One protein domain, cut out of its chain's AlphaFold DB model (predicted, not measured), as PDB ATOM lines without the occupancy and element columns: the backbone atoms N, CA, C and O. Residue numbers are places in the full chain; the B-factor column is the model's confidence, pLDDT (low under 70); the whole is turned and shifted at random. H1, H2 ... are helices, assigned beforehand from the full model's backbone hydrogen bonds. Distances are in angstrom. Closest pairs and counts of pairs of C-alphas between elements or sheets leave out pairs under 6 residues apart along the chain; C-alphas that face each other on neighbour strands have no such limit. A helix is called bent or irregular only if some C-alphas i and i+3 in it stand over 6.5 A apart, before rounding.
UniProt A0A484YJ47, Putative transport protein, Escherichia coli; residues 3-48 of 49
ATOM      1  N   ASP A   3      28.873 186.529  11.887       73.06
ATOM      2  CA  ASP A   3      29.478 186.976  10.628       73.06
ATOM      3  C   ASP A   3      29.321 185.954   9.495       73.06
ATOM      4  O   ASP A   3      29.002 186.311   8.362       73.06
ATOM      5  N   PHE A   4      29.432 184.661   9.816       78.31
ATOM      6  CA  PHE A   4      29.194 183.573   8.861       78.31
ATOM      7  C   PHE A   4      27.742 183.515   8.387       78.31
ATOM      8  O   PHE A   4      27.480 183.291   7.207       78.31
ATOM      9  N   PHE A   5      26.793 183.744   9.295       75.38
ATOM     10  CA  PHE A   5      25.374 183.714   8.960       75.38
ATOM     11  C   PHE A   5      24.996 184.893   8.059       75.38
ATOM     12  O   PHE A   5      24.217 184.721   7.127       75.38
ATOM     13  N   SER A   6      25.600 186.062   8.291       79.94
ATOM     14  CA  SER A   6      25.439 187.253   7.449       79.94
ATOM     15  C   SER A   6      26.034 187.057   6.047       79.94
ATOM     16  O   SER A   6      25.392 187.382   5.046       79.94
ATOM     17  N   PHE A   7      27.215 186.432   5.950       81.62
ATOM     18  CA  PHE A   7      27.843 186.102   4.667       81.62
ATOM     19  C   PHE A   7      27.004 185.114   3.848       81.62
ATOM     20  O   PHE A   7      26.745 185.349   2.665       81.62
ATOM     21  N   ILE A   8      26.516 184.045   4.491       82.94
ATOM     22  CA  ILE A   8      25.612 183.082   3.853       82.94
ATOM     23  C   ILE A   8      24.328 183.783   3.424       82.94
ATOM     24  O   ILE A   8      23.908 183.568   2.301       82.94
ATOM     25  N   ASN A   9      23.726 184.647   4.247       81.88
ATOM     26  CA  ASN A   9      22.496 185.353   3.872       81.88
ATOM     27  C   ASN A   9      22.682 186.255   2.645       81.88
ATOM     28  O   ASN A   9      21.849 186.244   1.745       81.88
ATOM     29  N   SER A  10      23.792 186.992   2.580       81.31
ATOM     30  CA  SER A  10      24.112 187.866   1.445       81.31
ATOM     31  C   SER A  10      24.292 187.071   0.143       81.31
ATOM     32  O   SER A  10      23.700 187.399  -0.889       81.31
ATOM     33  N   VAL A  11      25.026 185.956   0.207       82.00
ATOM     34  CA  VAL A  11      25.199 185.030  -0.924       82.00
ATOM     35  C   VAL A  11      23.906 184.286  -1.256       82.00
ATOM     36  O   VAL A  11      23.605 184.075  -2.422       82.00
ATOM     37  N   LEU A  12      23.103 183.895  -0.273       83.31
ATOM     38  CA  LEU A  12      21.859 183.172  -0.512       83.31
ATOM     39  C   LEU A  12      20.826 184.107  -1.154       83.31
ATOM     40  O   LEU A  12      20.215 183.760  -2.151       83.31
ATOM     41  N   TRP A  13      20.670 185.332  -0.669       80.25
ATOM     42  CA  TRP A  13      19.686 186.253  -1.234       80.25
ATOM     43  C   TRP A  13      20.100 186.785  -2.615       80.25
ATOM     44  O   TRP A  13      19.271 186.856  -3.519       80.25
ATOM     45  N   GLY A  14      21.388 187.078  -2.823       77.94
ATOM     46  CA  GLY A  14      21.901 187.523  -4.121       77.94
ATOM     47  C   GLY A  14      22.141 186.379  -5.109       77.94
ATOM     48  O   GLY A  14      21.640 186.384  -6.229       77.94
ATOM     49  N   SER A  15      22.920 185.375  -4.715       82.19
ATOM     50  CA  SER A  15      23.364 184.311  -5.615       82.19
ATOM     51  C   SER A  15      22.359 183.179  -5.771       82.19
ATOM     52  O   SER A  15      22.351 182.587  -6.846       82.19
ATOM     53  N   VAL A  16      21.496 182.869  -4.790       87.75
ATOM     54  CA  VAL A  16      20.585 181.712  -4.931       87.75
ATOM     55  C   VAL A  16      19.542 181.948  -6.018       87.75
ATOM     56  O   VAL A  16      19.288 181.039  -6.801       87.75
ATOM     57  N   MET A  17      18.997 183.165  -6.137       87.81
ATOM     58  CA  MET A  17      18.060 183.510  -7.215       87.81
ATOM     59  C   MET A  17      18.729 183.396  -8.587       87.81
ATOM     60  O   MET A  17      18.169 182.774  -9.492       87.81
ATOM     61  N   ILE A  18      19.950 183.930  -8.722       88.00
ATOM     62  CA  ILE A  18      20.749 183.789  -9.944       88.00
ATOM     63  C   ILE A  18      21.007 182.313 -10.240       88.00
ATOM     64  O   ILE A  18      20.819 181.896 -11.373       88.00
ATOM     65  N   TYR A  19      21.388 181.504  -9.250       89.38
ATOM     66  CA  TYR A  19      21.699 180.089  -9.457       89.38
ATOM     67  C   TYR A  19      20.472 179.269  -9.848       89.38
ATOM     68  O   TYR A  19      20.584 178.366 -10.672       89.38
ATOM     69  N   LEU A  20      19.300 179.583  -9.296       90.44
ATOM     70  CA  LEU A  20      18.050 178.906  -9.636       90.44
ATOM     71  C   LEU A  20      17.627 179.235 -11.070       90.44
ATOM     72  O   LEU A  20      17.267 178.338 -11.828       90.44
ATOM     73  N   LEU A  21      17.736 180.507 -11.467       91.19
ATOM     74  CA  LEU A  21      17.396 180.955 -12.815       91.19
ATOM     75  C   LEU A  21      18.431 180.492 -13.852       91.19
ATOM     76  O   LEU A  21      18.069 180.005 -14.921       91.19
ATOM     77  N   PHE A  22      19.718 180.582 -13.519       91.56
ATOM     78  CA  PHE A  22      20.827 180.106 -14.345       91.56
ATOM     79  C   PHE A  22      20.808 178.582 -14.470       91.56
ATOM     80  O   PHE A  22      20.979 178.053 -15.562       91.56
ATOM     81  N   GLY A  23      20.528 177.874 -13.375       92.25
ATOM     82  CA  GLY A  23      20.340 176.429 -13.345       92.25
ATOM     83  C   GLY A  23      19.137 175.993 -14.173       92.25
ATOM     84  O   GLY A  23      19.273 175.082 -14.983       92.25
ATOM     85  N   ALA A  24      17.993 176.675 -14.059       91.81
ATOM     86  CA  ALA A  24      16.826 176.430 -14.905       91.81
ATOM     87  C   ALA A  24      17.119 176.715 -16.387       91.81
ATOM     88  O   ALA A  24      16.741 175.922 -17.248       91.81
ATOM     89  N   GLY A  25      17.847 177.794 -16.692       89.31
ATOM     90  CA  GLY A  25      18.301 178.113 -18.045       89.31
ATOM     91  C   GLY A  25      19.254 177.058 -18.609       89.31
ATOM     92  O   GLY A  25      19.077 176.592 -19.732       89.31
ATOM     93  N   CYS A  26      20.224 176.608 -17.812       89.19
ATOM     94  CA  CYS A  26      21.171 175.563 -18.190       89.19
ATOM     95  C   CYS A  26      20.457 174.213 -18.376       89.19
ATOM     96  O   CYS A  26      20.641 173.545 -19.393       89.19
ATOM     97  N   TRP A  27      19.556 173.854 -17.458       86.75
ATOM     98  CA  TRP A  27      18.715 172.660 -17.545       86.75
ATOM     99  C   TRP A  27      17.821 172.677 -18.787       86.75
ATOM    100  O   TRP A  27      17.702 171.662 -19.472       86.75
ATOM    101  N   PHE A  28      17.239 173.828 -19.126       82.75
ATOM    102  CA  PHE A  28      16.452 174.010 -20.344       82.75
ATOM    103  C   PHE A  28      17.311 173.854 -21.609       82.75
ATOM    104  O   PHE A  28      16.905 173.153 -22.537       82.75
ATOM    105  N   THR A  29      18.523 174.413 -21.639       81.31
ATOM    106  CA  THR A  29      19.481 174.251 -22.750       81.31
ATOM    107  C   THR A  29      19.915 172.794 -22.938       81.31
ATOM    108  O   THR A  29      19.942 172.295 -24.067       81.31
ATOM    109  N   PHE A  30      20.183 172.077 -21.842       80.19
ATOM    110  CA  PHE A  30      20.499 170.648 -21.881       80.19
ATOM    111  C   PHE A  30      19.293 169.799 -22.314       80.19
ATOM    112  O   PHE A  30      19.437 168.940 -23.183       80.19
ATOM    113  N   ARG A  31      18.087 170.062 -21.787       77.88
ATOM    114  CA  ARG A  31      16.847 169.344 -22.158       77.88
ATOM    115  C   ARG A  31      16.421 169.582 -23.603       77.88
ATOM    116  O   ARG A  31      15.905 168.663 -24.230       77.88
ATOM    117  N   THR A  32      16.638 170.782 -24.140       72.06
ATOM    118  CA  THR A  32      16.371 171.103 -25.555       72.06
ATOM    119  C   THR A  32      17.467 170.596 -26.499       72.06
ATOM    120  O   THR A  32      17.365 170.778 -27.714       72.06
ATOM    121  N   GLY A  33      18.499 169.927 -25.968       66.50
ATOM    122  CA  GLY A  33      19.545 169.277 -26.752       66.50
ATOM    123  C   GLY A  33      20.358 170.258 -27.590       66.50
ATOM    124  O   GLY A  33      20.761 169.909 -28.700       66.50
ATOM    125  N   PHE A  34      20.549 171.490 -27.099       65.06
ATOM    126  CA  PHE A  34      21.194 172.562 -27.856       65.06
ATOM    127  C   PHE A  34      20.525 172.794 -29.220       65.06
ATOM    128  O   PHE A  34      21.171 172.794 -30.273       65.06
ATOM    129  N   VAL A  35      19.209 173.032 -29.211       65.44
ATOM    130  CA  VAL A  35      18.454 173.349 -30.433       65.44
ATOM    131  C   VAL A  35      19.086 174.509 -31.210       65.44
ATOM    132  O   VAL A  35      19.088 174.474 -32.435       65.44
ATOM    133  N   GLN A  36      19.719 175.468 -30.523       62.72
ATOM    134  CA  GLN A  36      20.493 176.545 -31.146       62.72
ATOM    135  C   GLN A  36      21.650 176.007 -32.010       62.72
ATOM    136  O   GLN A  36      21.781 176.407 -33.163       62.72
ATOM    137  N   PHE A  37      22.430 175.027 -31.538       64.88
ATOM    138  CA  PHE A  37      23.491 174.400 -32.341       64.88
ATOM    139  C   PHE A  37      22.932 173.534 -33.473       64.88
ATOM    140  O   PHE A  37      23.485 173.529 -34.575       64.88
ATOM    141  N   ARG A  38      21.820 172.818 -33.239       64.81
ATOM    142  CA  ARG A  38      21.151 172.043 -34.298       64.81
ATOM    143  C   ARG A  38      20.641 172.965 -35.408       64.81
ATOM    144  O   ARG A  38      20.816 172.645 -36.582       64.81
ATOM    145  N   TYR A  39      20.079 174.115 -35.041       63.06
ATOM    146  CA  TYR A  39      19.527 175.093 -35.970       63.06
ATOM    147  C   TYR A  39      20.618 175.831 -36.750       63.06
ATOM    148  O   TYR A  39      20.520 175.905 -37.968       63.06
ATOM    149  N   ILE A  40      21.711 176.268 -36.110       65.88
ATOM    150  CA  ILE A  40      22.864 176.874 -36.808       65.88
ATOM    151  C   ILE A  40      23.463 175.886 -37.821       65.88
ATOM    152  O   ILE A  40      23.743 176.245 -38.966       65.88
ATOM    153  N   ARG A  41      23.595 174.607 -37.440       61.59
ATOM    154  CA  ARG A  41      24.118 173.565 -38.336       61.59
ATOM    155  C   ARG A  41      23.191 173.283 -39.519       61.59
ATOM    156  O   ARG A  41      23.672 172.951 -40.599       61.59
ATOM    157  N   GLN A  42      21.879 173.402 -39.331       63.81
ATOM    158  CA  GLN A  42      20.886 173.168 -40.380       63.81
ATOM    159  C   GLN A  42      20.706 174.397 -41.286       63.81
ATOM    160  O   GLN A  42      20.600 174.246 -42.502       63.81
ATOM    161  N   PHE A  43      20.795 175.607 -40.729       66.31
ATOM    162  CA  PHE A  43      20.763 176.869 -41.468       66.31
ATOM    163  C   PHE A  43      21.979 177.017 -42.394       66.31
ATOM    164  O   PHE A  43      21.822 177.329 -43.572       66.31
ATOM    165  N   GLY A  44      23.179 176.660 -41.916       67.38
ATOM    166  CA  GLY A  44      24.386 176.626 -42.752       67.38
ATOM    167  C   GLY A  44      24.302 175.640 -43.924       67.38
ATOM    168  O   GLY A  44      24.904 175.877 -44.968       67.38
ATOM    169  N   LYS A  45      23.518 174.557 -43.800       62.62
ATOM    170  CA  LYS A  45      23.248 173.650 -44.930       62.62
ATOM    171  C   LYS A  45      22.210 174.203 -45.910       62.62
ATOM    172  O   LYS A  45      22.309 173.905 -47.095       62.62
ATOM    173  N   SER A  46      21.245 174.996 -45.444       61.56
ATOM    174  CA  SER A  46      20.188 175.560 -46.296       61.56
ATOM    175  C   SER A  46      20.666 176.711 -47.187       61.56
ATOM    176  O   SER A  46      20.074 176.939 -48.232       61.56
ATOM    177  N   LEU A  47      21.743 177.404 -46.803       67.19
ATOM    178  CA  LEU A  47      22.379 178.470 -47.593       67.19
ATOM    179  C   LEU A  47      23.292 177.953 -48.721       67.19
ATOM    180  O   LEU A  47      23.921 178.745 -49.414       67.19
ATOM    181  N   LYS A  48      23.395 176.630 -48.901       57.22
ATOM    182  CA  LYS A  48      24.221 175.994 -49.939       57.22
ATOM    183  C   LYS A  48      23.387 175.512 -51.139       57.22
ATOM    184  O   LYS A  48      23.731 174.486 -51.729       57.22
TER     185      LYS A  48
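What this domain is: This is residues 3 to 48 of the 49 residues of the protein "Putative transport protein" of Escherichia coli (UniProt A0A484YJ47). A long helix, H1, with a kink near residue 16, is followed end to end by a shorter helix, H2, at a steep tilt of 36 degrees, only just past shallow, and the two make one long, angled rod with nothing packed beside it. The 46 printed residues hold two named helices, H1 then H2, and no named strand; the class is all helix. The whole is extended, with a radius of gyration of the C-alphas of 18.4 A and spans of 62 by 16 by 10 A.

Where its parts are: H1, residues 3 to 31, begins at C-alpha 3 (29.478, 186.976, 10.628) and is 39.3 A from first to last C-alpha. It is neither bent nor irregular, but only just: C-alphas 14 and 17 are 6.4 A apart. Its kink is of 39 degrees. H2, residues 35 to 46, is 16.1 A long from first to last C-alpha and ends at C-alpha 46 (20.188, 175.560, -46.296).

How they stand to each other: H1 and H2 are close but not clearly touching; their closest C-alphas, of Thr 29 and Val 35, are 7.8 A apart. They run the same way at a steep tilt of 36 degrees, only just past shallow. O i to N i+4 pairs are within hydrogen-bond range in 23 of 25 cases in H1 and 7 of 8 in H2.

The domain as a whole: The two C-alphas farthest apart, of Asp 3 and Lys 48, are 61.8 A apart. The printed part has no cut, and the link from H1 to H2 is tight. Residues 3 to 48 stand free. The mean pLDDT of the printed part is 76.9, and residues 33 to 48 are under 70.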